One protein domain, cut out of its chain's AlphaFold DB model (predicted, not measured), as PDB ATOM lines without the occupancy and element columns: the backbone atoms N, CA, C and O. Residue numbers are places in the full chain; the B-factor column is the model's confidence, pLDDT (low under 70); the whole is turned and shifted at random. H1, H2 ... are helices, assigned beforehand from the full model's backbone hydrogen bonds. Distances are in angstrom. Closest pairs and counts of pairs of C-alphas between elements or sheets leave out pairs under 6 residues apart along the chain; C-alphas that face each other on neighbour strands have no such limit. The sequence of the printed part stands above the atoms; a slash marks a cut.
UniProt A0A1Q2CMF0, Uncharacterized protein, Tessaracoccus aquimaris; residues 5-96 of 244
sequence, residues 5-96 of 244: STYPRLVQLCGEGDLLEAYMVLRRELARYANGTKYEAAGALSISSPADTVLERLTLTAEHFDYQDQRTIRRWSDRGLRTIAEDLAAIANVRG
ATOM      1  N   SER A   5      -1.716  19.483  12.863       84.94
ATOM      2  CA  SER A   5      -1.589  20.711  13.656       84.94
ATOM      3  C   SER A   5      -2.805  21.055  14.520       84.94
ATOM      4  O   SER A   5      -2.646  21.725  15.535       84.94
ATOM      5  N   THR A   6      -4.013  20.590  14.185       88.44
ATOM      6  CA  THR A   6      -5.209  20.816  15.015       88.44
ATOM      7  C   THR A   6      -5.313  19.843  16.193       88.44
ATOM      8  O   THR A   6      -6.246  19.940  16.987       88.44
ATOM      9  N   TYR A   7      -4.380  18.894  16.314       87.75
ATOM     10  CA  TYR A   7      -4.368  17.856  17.345       87.75
ATOM     11  C   TYR A   7      -3.091  17.945  18.200       87.75
ATOM     12  O   TYR A   7      -2.223  17.075  18.106       87.75
ATOM     13  N   PRO A   8      -2.964  18.956  19.083       83.56
ATOM     14  CA  PRO A   8      -1.727  19.231  19.826       83.56
ATOM     15  C   PRO A   8      -1.257  18.053  20.688       83.56
ATOM     16  O   PRO A   8      -0.065  17.793  20.786       83.56
ATOM     17  N   ARG A   9      -2.184  17.260  21.243       83.44
ATOM     18  CA  ARG A   9      -1.831  16.038  21.986       83.44
ATOM     19  C   ARG A   9      -1.171  14.980  21.104       83.44
ATOM     20  O   ARG A   9      -0.251  14.310  21.554       83.44
ATOM     21  N   LEU A  10      -1.627  14.829  19.860       85.88
ATOM     22  CA  LEU A  10      -1.053  13.868  18.919       85.88
ATOM     23  C   LEU A  10       0.324  14.337  18.432       85.88
ATOM     24  O   LEU A  10       1.224  13.512  18.284       85.88
ATOM     25  N   VAL A  11       0.499  15.655  18.270       86.88
ATOM     26  CA  VAL A  11       1.802  16.279  17.992       86.88
ATOM     27  C   VAL A  11       2.778  16.045  19.147       86.88
ATOM     28  O   VAL A  11       3.888  15.575  18.917       86.88
ATOM     29  N   GLN A  12       2.348  16.263  20.391       81.62
ATOM     30  CA  GLN A  12       3.166  15.987  21.575       81.62
ATOM     31  C   GLN A  12       3.565  14.507  21.669       81.62
ATOM     32  O   GLN A  12       4.736  14.183  21.855       81.62
ATOM     33  N   LEU A  13       2.597  13.601  21.502       83.94
ATOM     34  CA  LEU A  13       2.804  12.152  21.562       83.94
ATOM     35  C   LEU A  13       3.822  11.664  20.523       83.94
ATOM     36  O   LEU A  13       4.727  10.887  20.836       83.94
ATOM     37  N   CYS A  14       3.660  12.102  19.277       86.31
ATOM     38  CA  CYS A  14       4.425  11.560  18.161       86.31
ATOM     39  C   CYS A  14       5.752  12.301  17.934       86.31
ATOM     40  O   CYS A  14       6.699  11.660  17.484       86.31
ATOM     41  N   GLY A  15       5.837  13.594  18.262       84.00
ATOM     42  CA  GLY A  15       6.967  14.459  17.904       84.00
ATOM     43  C   GLY A  15       7.388  15.478  18.962       84.00
ATOM     44  O   GLY A  15       8.032  16.451  18.608       84.00
ATOM     45  N   GLU A  16       7.018  15.314  20.238       80.06
ATOM     46  CA  GLU A  16       7.479  16.198  21.335       80.06
ATOM     47  C   GLU A  16       7.156  17.694  21.115       80.06
ATOM     48  O   GLU A  16       7.853  18.570  21.615       80.06
ATOM     49  N   GLY A  17       6.087  17.990  20.368       78.81
ATOM     50  CA  GLY A  17       5.701  19.359  20.007       78.81
ATOM     51  C   GLY A  17       6.137  19.774  18.597       78.81
ATOM     52  O   GLY A  17       5.577  20.726  18.052       78.81
ATOM     53  N   ASP A  18       7.043  19.028  17.960       84.06
ATOM     54  CA  ASP A  18       7.419  19.217  16.559       84.06
ATOM     55  C   ASP A  18       6.401  18.546  15.621       84.06
ATOM     56  O   ASP A  18       6.154  17.336  15.657       84.06
ATOM     57  N   LEU A  19       5.786  19.357  14.756       87.69
ATOM     58  CA  LEU A  19       4.745  18.910  13.832       87.69
ATOM     59  C   LEU A  19       5.273  17.966  12.742       87.69
ATOM     60  O   LEU A  19       4.563  17.037  12.345       87.69
ATOM     61  N   LEU A  20       6.483  18.208  12.233       88.38
ATOM     62  CA  LEU A  20       7.078  17.407  11.167       88.38
ATOM     63  C   LEU A  20       7.497  16.042  11.710       88.38
ATOM     64  O   LEU A  20       7.167  15.017  11.109       88.38
ATOM     65  N   GLU A  21       8.151  16.015  12.870       86.69
ATOM     66  CA  GLU A  21       8.495  14.770  13.550       86.69
ATOM     67  C   GLU A  21       7.230  13.977  13.881       86.69
ATOM     68  O   GLU A  21       7.146  12.783  13.574       86.69
ATOM     69  N   ALA A  22       6.204  14.644  14.420       89.31
ATOM     70  CA  ALA A  22       4.933  14.006  14.723       89.31
ATOM     71  C   ALA A  22       4.304  13.364  13.482       89.31
ATOM     72  O   ALA A  22       3.821  12.231  13.554       89.31
ATOM     73  N   TYR A  23       4.346  14.051  12.338       90.88
ATOM     74  CA  TYR A  23       3.857  13.513  11.072       90.88
ATOM     75  C   TYR A  23       4.641  12.269  10.638       90.88
ATOM     76  O   TYR A  23       4.038  11.243  10.316       90.88
ATOM     77  N   MET A  24       5.974  12.328  10.662       90.81
ATOM     78  CA  MET A  24       6.829  11.213  10.245       90.81
ATOM     79  C   MET A  24       6.644   9.982  11.143       90.81
ATOM     80  O   MET A  24       6.504   8.865  10.638       90.81
ATOM     81  N   VAL A  25       6.591  10.177  12.464       90.12
ATOM     82  CA  VAL A  25       6.385   9.093  13.436       90.12
ATOM     83  C   VAL A  25       4.999   8.481  13.282       90.12
ATOM     84  O   VAL A  25       4.889   7.261  13.168       90.12
ATOM     85  N   LEU A  26       3.949   9.302  13.202       92.75
ATOM     86  CA  LEU A  26       2.586   8.807  13.029       92.75
ATOM     87  C   LEU A  26       2.445   8.003  11.729       92.75
ATOM     88  O   LEU A  26       1.878   6.913  11.739       92.75
ATOM     89  N   ARG A  27       3.007   8.488  10.611       92.56
ATOM     90  CA  ARG A  27       2.997   7.763   9.329       92.56
ATOM     91  C   ARG A  27       3.706   6.414   9.423       92.56
ATOM     92  O   ARG A  27       3.178   5.424   8.918       92.56
ATOM     93  N   ARG A  28       4.871   6.369  10.073       93.31
ATOM     94  CA  ARG A  28       5.628   5.131  10.287       93.31
ATOM     95  C   ARG A  28       4.826   4.118  11.105       93.31
ATOM     96  O   ARG A  28       4.749   2.957  10.711       93.31
ATOM     97  N   GLU A  29       4.231   4.539  12.218       93.69
ATOM     98  CA  GLU A  29       3.477   3.625  13.080       93.69
ATOM     99  C   GLU A  29       2.189   3.142  12.403       93.69
ATOM    100  O   GLU A  29       1.910   1.947  12.416       93.69
ATOM    101  N   LEU A  30       1.448   4.014  11.709       95.19
ATOM    102  CA  LEU A  30       0.274   3.596  10.932       95.19
ATOM    103  C   LEU A  30       0.639   2.574   9.844       95.19
ATOM    104  O   LEU A  30      -0.082   1.596   9.664       95.19
ATOM    105  N   ALA A  31       1.777   2.736   9.162       94.62
ATOM    106  CA  ALA A  31       2.252   1.749   8.189       94.62
ATOM    107  C   ALA A  31       2.574   0.388   8.835       94.62
ATOM    108  O   ALA A  31       2.339  -0.658   8.228       94.62
ATOM    109  N   ARG A  32       3.068   0.378  10.081       95.06
ATOM    110  CA  ARG A  32       3.257  -0.860  10.850       95.06
ATOM    111  C   ARG A  32       1.914  -1.528  11.153       95.06
ATOM    112  O   ARG A  32       1.760  -2.715  10.880       95.06
ATOM    113  N   TYR A  33       0.938  -0.776  11.659       96.75
ATOM    114  CA  TYR A  33      -0.386  -1.306  12.008       96.75
ATOM    115  C   TYR A  33      -1.220  -1.750  10.809       96.75
ATOM    116  O   TYR A  33      -2.025  -2.665  10.953       96.75
ATOM    117  N   ALA A  34      -1.000  -1.170   9.626       94.69
ATOM    118  CA  ALA A  34      -1.620  -1.632   8.384       94.69
ATOM    119  C   ALA A  34      -1.315  -3.113   8.079       94.69
ATOM    120  O   ALA A  34      -2.103  -3.769   7.411       94.69
ATOM    121  N   ASN A  35      -0.211  -3.647   8.616       93.12
ATOM    122  CA  ASN A  35       0.185  -5.052   8.496       93.12
ATOM    123  C   ASN A  35      -0.109  -5.877   9.768       93.12
ATOM    124  O   ASN A  35       0.406  -6.983   9.922       93.12
ATOM    125  N   GLY A  36      -0.872  -5.320  10.713       92.12
ATOM    126  CA  GLY A  36      -1.211  -5.951  11.985       92.12
ATOM    127  C   GLY A  36      -2.446  -6.849  11.909       92.12
ATOM    128  O   GLY A  36      -2.814  -7.393  10.868       92.12
ATOM    129  N   THR A  37      -3.126  -6.999  13.043       95.31
ATOM    130  CA  THR A  37      -4.430  -7.667  13.097       95.31
ATOM    131  C   THR A  37      -5.460  -6.921  12.247       95.31
ATOM    132  O   THR A  37      -5.360  -5.714  12.043       95.31
ATOM    133  N   LYS A  38      -6.537  -7.598  11.827       94.44
ATOM    134  CA  LYS A  38      -7.622  -6.956  11.054       94.44
ATOM    135  C   LYS A  38      -8.210  -5.700  11.715       94.44
ATOM    136  O   LYS A  38      -8.704  -4.822  11.021       94.44
ATOM    137  N   TYR A  39      -8.177  -5.613  13.048       96.38
ATOM    138  CA  TYR A  39      -8.659  -4.442  13.781       96.38
ATOM    139  C   TYR A  39      -7.675  -3.277  13.658       96.38
ATOM    140  O   TYR A  39      -8.072  -2.180  13.281       96.38
ATOM    141  N   GLU A  40      -6.393  -3.528  13.929       96.62
ATOM    142  CA  GLU A  40      -5.318  -2.538  13.798       96.62
ATOM    143  C   GLU A  40      -5.184  -2.049  12.359       96.62
ATOM    144  O   GLU A  40      -5.147  -0.844  12.128       96.62
ATOM    145  N   ALA A  41      -5.202  -2.966  11.394       96.31
ATOM    146  CA  ALA A  41      -5.116  -2.640   9.983       96.31
ATOM    147  C   ALA A  41      -6.326  -1.811   9.523       96.31
ATOM    148  O   ALA A  41      -6.143  -0.780   8.878       96.31
ATOM    149  N   ALA A  42      -7.550  -2.160   9.945       95.56
ATOM    150  CA  ALA A  42      -8.730  -1.334   9.679       95.56
ATOM    151  C   ALA A  42      -8.623   0.071  10.299       95.56
ATOM    152  O   ALA A  42      -9.003   1.048   9.658       95.56
ATOM    153  N   GLY A  43      -8.089   0.194  11.519       95.50
ATOM    154  CA  GLY A  43      -7.864   1.492  12.169       95.50
ATOM    155  C   GLY A  43      -6.773   2.326  11.494       95.50
ATOM    156  O   GLY A  43      -6.909   3.537  11.333       95.50
ATOM    157  N   ALA A  44      -5.691   1.685  11.060       96.12
ATOM    158  CA  ALA A  44      -4.574   2.362  10.423       96.12
ATOM    159  C   ALA A  44      -4.922   2.857   9.017       96.12
ATOM    160  O   ALA A  44      -4.613   3.998   8.659       96.12
ATOM    161  N   LEU A  45      -5.594   2.023   8.223       94.38
ATOM    162  CA  LEU A  45      -6.022   2.359   6.868       94.38
ATOM    163  C   LEU A  45      -7.136   3.412   6.877       94.38
ATOM    164  O   LEU A  45      -7.091   4.334   6.062       94.38
ATOM    165  N   SER A  46      -8.063   3.379   7.839       92.62
ATOM    166  CA  SER A  46      -9.126   4.393   7.940       92.62
ATOM    167  C   SER A  46      -8.601   5.802   8.260       92.62
ATOM    168  O   SER A  46      -9.265   6.796   7.947       92.62
ATOM    169  N   ILE A  47      -7.396   5.912   8.837       91.00
ATOM    170  CA  ILE A  47      -6.674   7.180   9.019       91.00
ATOM    171  C   ILE A  47      -5.809   7.511   7.799       91.00
ATOM    172  O   ILE A  47      -5.817   8.647   7.333       91.00
ATOM    173  N   SER A  48      -5.016   6.548   7.324       92.06
ATOM    174  CA  SER A  48      -3.910   6.805   6.389       92.06
ATOM    175  C   SER A  48      -4.288   6.759   4.909       92.06
ATOM    176  O   SER A  48      -3.471   7.176   4.080       92.06
ATOM    177  N   SER A  49      -5.493   6.275   4.584       90.62
ATOM    178  CA  SER A  49      -5.994   6.192   3.209       90.62
ATOM    179  C   SER A  49      -6.066   7.576   2.550       90.62
ATOM    180  O   SER A  49      -6.473   8.542   3.203       90.62
ATOM    181  N   PRO A  50      -5.717   7.685   1.255       88.06
ATOM    182  CA  PRO A  50      -5.661   8.950   0.529       88.06
ATOM    183  C   PRO A  50      -7.063   9.412   0.095       88.06
ATOM    184  O   PRO A  50      -7.364   9.464  -1.092       88.06
ATOM    185  N   ALA A  51      -7.932   9.723   1.058       89.19
ATOM    186  CA  ALA A  51      -9.248  10.298   0.793       89.19
ATOM    187  C   ALA A  51      -9.617  11.384   1.810       89.19
ATOM    188  O   ALA A  51      -9.259  11.322   2.996       89.19
ATOM    189  N   ASP A  52     -10.362  12.382   1.342       85.50
ATOM    190  CA  ASP A  52     -10.633  13.608   2.091       85.50
ATOM    191  C   ASP A  52     -11.674  13.394   3.188       85.50
ATOM    192  O   ASP A  52     -11.549  13.937   4.301       85.50
ATOM    193  N   THR A  53     -12.659  12.535   2.919       88.56
ATOM    194  CA  THR A  53     -13.745  12.236   3.850       88.56
ATOM    195  C   THR A  53     -13.498  10.950   4.640       88.56
ATOM    196  O   THR A  53     -12.835  10.015   4.198       88.56
ATOM    197  N   VAL A  54     -14.052  10.892   5.855       87.12
ATOM    198  CA  VAL A  54     -14.015   9.672   6.682       87.12
ATOM    199  C   VAL A  54     -14.711   8.513   5.966       87.12
ATOM    200  O   VAL A  54     -14.231   7.386   6.026       87.12
ATOM    201  N   LEU A  55     -15.828   8.794   5.290       90.25
ATOM    202  CA  LEU A  55     -16.625   7.781   4.609       90.25
ATOM    203  C   LEU A  55     -15.837   7.120   3.473       90.25
ATOM    204  O   LEU A  55     -15.757   5.899   3.435       90.25
ATOM    205  N   GLU A  56     -15.191   7.906   2.611       91.44
ATOM    206  CA  GLU A  56     -14.363   7.374   1.520       91.44
ATOM    207  C   GLU A  56     -13.179   6.562   2.042       91.44
ATOM    208  O   GLU A  56     -12.893   5.494   1.512       91.44
ATOM    209  N   ARG A  57     -12.519   7.002   3.123       91.81
ATOM    210  CA  ARG A  57     -11.442   6.205   3.733       91.81
ATOM    211  C   ARG A  57     -11.946   4.865   4.262       91.81
ATOM    212  O   ARG A  57     -11.244   3.866   4.131       91.81
ATOM    213  N   LEU A  58     -13.152   4.820   4.833       92.06
ATOM    214  CA  LEU A  58     -13.776   3.561   5.243       92.06
ATOM    215  C   LEU A  58     -14.133   2.685   4.036       92.06
ATOM    216  O   LEU A  58     -13.949   1.476   4.130       92.06
ATOM    217  N   THR A  59     -14.574   3.266   2.917       92.00
ATOM    218  CA  THR A  59     -14.799   2.538   1.655       92.00
ATOM    219  C   THR A  59     -13.505   1.922   1.127       92.00
ATOM    220  O   THR A  59     -13.457   0.715   0.935       92.00
ATOM    221  N   LEU A  60     -12.428   2.706   0.999       92.50
ATOM    222  CA  LEU A  60     -11.117   2.213   0.551       92.50
ATOM    223  C   LEU A  60     -10.555   1.137   1.490       92.50
ATOM    224  O   LEU A  60      -9.951   0.158   1.061       92.50
ATOM    225  N   THR A  61     -10.779   1.294   2.795       92.38
ATOM    226  CA  THR A  61     -10.405   0.270   3.776       92.38
ATOM    227  C   THR A  61     -11.238  -1.000   3.585       92.38
ATOM    228  O   THR A  61     -10.704  -2.095   3.698       92.38
ATOM    229  N   ALA A  62     -12.531  -0.882   3.279       91.94
ATOM    230  CA  ALA A  62     -13.399  -2.026   3.009       91.94
ATOM    231  C   ALA A  62     -12.946  -2.804   1.765       91.94
ATOM    232  O   ALA A  62     -12.824  -4.027   1.827       91.94
ATOM    233  N   GLU A  63     -12.596  -2.090   0.691       90.81
ATOM    234  CA  GLU A  63     -12.018  -2.660  -0.533       90.81
ATOM    235  C   GLU A  63     -10.716  -3.419  -0.252       90.81
ATOM    236  O   GLU A  63     -10.525  -4.520  -0.761       90.81
ATOM    237  N   HIS A  64      -9.852  -2.889   0.620       88.81
ATOM    238  CA  HIS A  64      -8.621  -3.574   1.028       88.81
ATOM    239  C   HIS A  64      -8.877  -4.944   1.681       88.81
ATOM    240  O   HIS A  64      -8.085  -5.868   1.505       88.81
ATOM    241  N   PHE A  65      -9.974  -5.090   2.428       89.31
ATOM    242  CA  PHE A  65     -10.353  -6.351   3.076       89.31
ATOM    243  C   PHE A  65     -11.280  -7.230   2.226       89.31
ATOM    244  O   PHE A  65     -11.778  -8.229   2.748       89.31
ATOM    245  N   ASP A  66     -11.540  -6.858   0.968       84.38
ATOM    246  CA  ASP A  66     -12.563  -7.474   0.110       84.38
ATOM    247  C   ASP A  66     -13.919  -7.610   0.836       84.38
ATOM    248  O   ASP A  66     -14.605  -8.634   0.809       84.38
ATOM    249  N   TYR A  67     -14.274  -6.568   1.593       77.25
ATOM    250  CA  TYR A  67     -15.446  -6.547   2.456       77.25
ATOM    251  C   TYR A  67     -16.421  -5.465   2.006       77.25
ATOM    252  O   TYR A  67     -16.043  -4.329   1.747       77.25
ATOM    253  N   GLN A  68     -17.707  -5.801   1.946       66.12
ATOM    254  CA  GLN A  68     -18.730  -4.903   1.393       66.12
ATOM    255  C   GLN A  68     -19.346  -3.971   2.454       66.12
ATOM    256  O   GLN A  68     -19.872  -2.909   2.126       66.12
ATOM    257  N   ASP A  69     -19.296  -4.344   3.739       83.12
ATOM    258  CA  ASP A  69     -19.978  -3.599   4.802       83.12
ATOM    259  C   ASP A  69     -19.059  -2.616   5.546       83.12
ATOM    260  O   ASP A  69     -18.282  -2.973   6.440       83.12
ATOM    261  N   GLN A  70     -19.250  -1.331   5.248       83.75
ATOM    262  CA  GLN A  70     -18.579  -0.214   5.914       83.75
ATOM    263  C   GLN A  70     -18.877  -0.138   7.423       83.75
ATOM    264  O   GLN A  70     -18.050   0.368   8.188       83.75
ATOM    265  N   ARG A  71     -20.028  -0.641   7.902       88.69
ATOM    266  CA  ARG A  71     -20.360  -0.632   9.343       88.69
ATOM    267  C   ARG A  71     -19.450  -1.583  10.110       88.69
ATOM    268  O   ARG A  71     -19.037  -1.268  11.227       88.69
ATOM    269  N   THR A  72     -19.115  -2.718   9.508       90.56
ATOM    270  CA  THR A  72     -18.166  -3.678  10.070       90.56
ATOM    271  C   THR A  72     -16.751  -3.108  10.094       90.56
ATOM    272  O   THR A  72     -16.112  -3.144  11.147       90.56
ATOM    273  N   ILE A  73     -16.301  -2.483   9.000       93.94
ATOM    274  CA  ILE A  73     -14.988  -1.816   8.940       93.94
ATOM    275  C   ILE A  73     -14.877  -0.706   9.980       93.94
ATOM    276  O   ILE A  73     -13.877  -0.633  10.688       93.94
ATOM    277  N   ARG A  74     -15.926   0.104  10.162       93.44
ATOM    278  CA  ARG A  74     -15.964   1.115  11.224       93.44
ATOM    279  C   ARG A  74     -15.795   0.497  12.612       93.44
ATOM    280  O   ARG A  74     -14.967   0.967  13.380       93.44
ATOM    281  N   ARG A  75     -16.529  -0.575  12.930       93.94
ATOM    282  CA  ARG A  75     -16.405  -1.266  14.229       93.94
ATOM    283  C   ARG A  75     -15.002  -1.829  14.450       93.94
ATOM    284  O   ARG A  75     -14.493  -1.790  15.568       93.94
ATOM    285  N   TRP A  76     -14.385  -2.379  13.405       95.25
ATOM    286  CA  TRP A  76     -13.015  -2.884  13.485       95.25
ATOM    287  C   TRP A  76     -12.011  -1.752  13.666       95.25
ATOM    288  O   TRP A  76     -11.148  -1.860  14.533       95.25
ATOM    289  N   SER A  77     -12.186  -0.662  12.920       94.62
ATOM    290  CA  SER A  77     -11.402   0.562  13.040       94.62
ATOM    291  C   SER A  77     -11.486   1.130  14.452       94.62
ATOM    292  O   SER A  77     -10.448   1.323  15.065       94.62
ATOM    293  N   ASP A  78     -12.677   1.323  15.021       94.44
ATOM    294  CA  ASP A  78     -12.839   1.846  16.388       94.44
ATOM    295  C   ASP A  78     -12.078   0.986  17.417       94.44
ATOM    296  O   ASP A  78     -11.422   1.503  18.323       94.44
ATOM    297  N   ARG A  79     -12.101  -0.345  17.245       94.75
ATOM    298  CA  ARG A  79     -11.342  -1.270  18.095       94.75
ATOM    299  C   ARG A  79      -9.831  -1.139  17.897       94.75
ATOM    300  O   ARG A  79      -9.115  -1.132  18.895       94.75
ATOM    301  N   GLY A  80      -9.363  -1.053  16.654       95.94
ATOM    302  CA  GLY A  80      -7.944  -0.897  16.327       95.94
ATOM    303  C   GLY A  80      -7.380   0.450  16.757       95.94
ATOM    304  O   GLY A  80      -6.296   0.502  17.320       95.94
ATOM    305  N   LEU A  81      -8.138   1.532  16.573       95.00
ATOM    306  CA  LEU A  81      -7.757   2.887  16.967       95.00
ATOM    307  C   LEU A  81      -7.471   2.997  18.460       95.00
ATOM    308  O   LEU A  81      -6.533   3.689  18.845       95.00
ATOM    309  N   ARG A  82      -8.237   2.289  19.297       93.81
ATOM    310  CA  ARG A  82      -7.948   2.205  20.729       93.81
ATOM    311  C   ARG A  82      -6.578   1.576  20.990       93.81
ATOM    312  O   ARG A  82      -5.785   2.178  21.699       93.81
ATOM    313  N   THR A  83      -6.286   0.422  20.388       93.88
ATOM    314  CA  THR A  83      -4.984  -0.253  20.537       93.88
ATOM    315  C   THR A  83      -3.837   0.620  20.025       93.88
ATOM    316  O   THR A  83      -2.840   0.795  20.715       93.88
ATOM    317  N   ILE A  84      -4.007   1.259  18.864       94.69
ATOM    318  CA  ILE A  84      -3.018   2.190  18.301       94.69
ATOM    319  C   ILE A  84      -2.774   3.364  19.256       94.69
ATOM    320  O   ILE A  84      -1.630   3.751  19.471       94.69
ATOM    321  N   ALA A  85      -3.824   3.941  19.843       91.81
ATOM    322  CA  ALA A  85      -3.688   5.050  20.782       91.81
ATOM    323  C   ALA A  85      -2.963   4.635  22.074       91.81
ATOM    324  O   ALA A  85      -2.092   5.371  22.540       91.81
ATOM    325  N   GLU A  86      -3.296   3.467  22.630       90.38
ATOM    326  CA  GLU A  86      -2.640   2.895  23.814       90.38
ATOM    327  C   GLU A  86      -1.146   2.658  23.560       90.38
ATOM    328  O   GLU A  86      -0.305   3.092  24.347       90.38
ATOM    329  N   ASP A  87      -0.803   2.058  22.423       92.06
ATOM    330  CA  ASP A  87       0.581   1.795  22.047       92.06
ATOM    331  C   ASP A  87       1.359   3.077  21.732       92.06
ATOM    332  O   ASP A  87       2.505   3.213  22.155       92.06
ATOM    333  N   LEU A  88       0.768   4.040  21.012       90.44
ATOM    334  CA  LEU A  88       1.406   5.336  20.758       90.44
ATOM    335  C   LEU A  88       1.693   6.061  22.072       90.44
ATOM    336  O   LEU A  88       2.775   6.624  22.230       90.44
ATOM    337  N   ALA A  89       0.764   6.003  23.029       85.75
ATOM    338  CA  ALA A  89       0.990   6.527  24.367       85.75
ATOM    339  C   ALA A  89       2.108   5.762  25.088       85.75
ATOM    340  O   ALA A  89       3.009   6.390  25.635       85.75
ATOM    341  N   ALA A  90       2.120   4.429  25.039       82.44
ATOM    342  CA  ALA A  90       3.166   3.615  25.656       82.44
ATOM    343  C   ALA A  90       4.557   3.876  25.046       82.44
ATOM    344  O   ALA A  90       5.531   4.045  25.777       82.44
ATOM    345  N   ILE A  91       4.661   3.976  23.718       81.38
ATOM    346  CA  ILE A  91       5.902   4.301  22.999       81.38
ATOM    347  C   ILE A  91       6.380   5.698  23.382       81.38
ATOM    348  O   ILE A  91       7.557   5.885  23.696       81.38
ATOM    349  N   ALA A  92       5.477   6.680  23.366       77.12
ATOM    350  CA  ALA A  92       5.781   8.046  23.761       77.12
ATOM    351  C   ALA A  92       6.246   8.100  25.223       77.12
ATOM    352  O   ALA A  92       7.204   8.797  25.538       77.12
ATOM    353  N   ASN A  93       5.647   7.297  26.097       73.38
ATOM    354  CA  ASN A  93       6.035   7.163  27.492       73.38
ATOM    355  C   ASN A  93       7.445   6.570  27.661       73.38
ATOM    356  O   ASN A  93       8.275   7.140  28.362       73.38
ATOM    357  N   VAL A  94       7.749   5.467  26.965       69.25
ATOM    358  CA  VAL A  94       9.080   4.827  26.975       69.25
ATOM    359  C   VAL A  94      10.156   5.761  26.420       69.25
ATOM    360  O   VAL A  94      11.271   5.794  26.932       69.25
ATOM    361  N   ARG A  95       9.826   6.546  25.391       69.06
ATOM    362  CA  ARG A  95      10.727   7.557  24.812       69.06
ATOM    363  C   ARG A  95      10.818   8.841  25.646       69.06
ATOM    364  O   ARG A  95      11.614   9.712  25.312       69.06
ATOM    365  N   GLY A  96      10.021   8.969  26.708       63.12
ATOM    366  CA  GLY A  96       9.985  10.142  27.582       63.12
ATOM    367  C   GLY A  96       9.300  11.374  26.997       63.12
ATOM    368  O   GLY A  96       9.561  12.482  27.433       63.12
TER     369      GLY A  96
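What this domain is: This is residues 5 to 96 of the 244 residues of an uncharacterized protein of Tessaracoccus aquimaris (UniProt A0A1Q2CMF0). One long helix, H5, makes the longest axis, and a chain of four shorter helices runs along it from near its last end, where H1 packs, to its first end, where H4 packs. H3 crosses H5 near its middle, and H2 bridges from H1 to H3, folding back into H3 as a helical hairpin. The printed part has 92 residues with five named helices, in the order H1 to H5, and no named strand; its class is all helix. It is compact, with a radius of gyration of the C-alphas of 13.3 A, yet elongated in outline, with spans of 41 by 24 by 17 A.

How they stand to each other: H1, residues 8 to 15, touches H2, residues 19 to 33, about perpendicular at 73 degrees; their closest C-alphas, Gly 15 and Ala 22, are 3.8 A apart. H2 touches H3, residues 38 to 48, with residues 27 to 33 alone; this hairpin has a shallow tilt of 31 degrees, opposite ways, and its closest C-alphas, Leu 30 and Ala 44, are 5.0 A apart. H3 touches H4, residues 54 to 64, at a steep tilt of 49 degrees, opposite ways, with Ser 46 and Arg 57 the closest C-alphas at 5.1 A. H5, residues 70 to 94, touches H4 with residues 70 to 74 alone, about perpendicular at 83 degrees; the closest C-alphas are those of Ala 62 and Ile 73, 6.1 A apart. With residues 73 to 84 alone H5 touches H3, about perpendicular at 84 degrees, and the C-alphas of Gly 43 and Ser 77 are the closest at 3.8 A. With residues 88 to 92 alone H5 touches H1 at a steep tilt of 65 degrees, the same way; the closest C-alphas, Leu 13 and Ala 92, are 5.5 A apart. H2 and H5 are close but not clearly touching, with the closest C-alphas, Tyr 33 and Ile 84, 7.7 A apart. H1 is apart from H3 and H4, and H2 is apart from H4. Each O i to N i+4 pair is within hydrogen-bond range in H1, H2, H3 and H4, and 20 of 21 are in H5.

Where its parts are: H1, residues 8 to 15, begins at C-alpha 8 (-1.727, 19.231, 19.826) and is 10.1 A long from first to last C-alpha. H2, residues 19 to 33, measures 20.9 A. H3, residues 38 to 48, measures 15.0 A, and H4, residues 54 to 64, 15.4 A. H5, residues 70 to 94, runs 35.1 A from C-alpha 70 (-18.579, -0.214, 5.914) to C-alpha 94 (9.080, 4.827, 26.975).

The domain as a whole: The two C-alphas farthest apart, Gln 68 and Gly 96, are 41.7 A apart. The printed part has no cut, and its four links between helices are tight. The mean pLDDT of the printed part is 88.9; it is under 70 at residue 68 and residues 94 to 96.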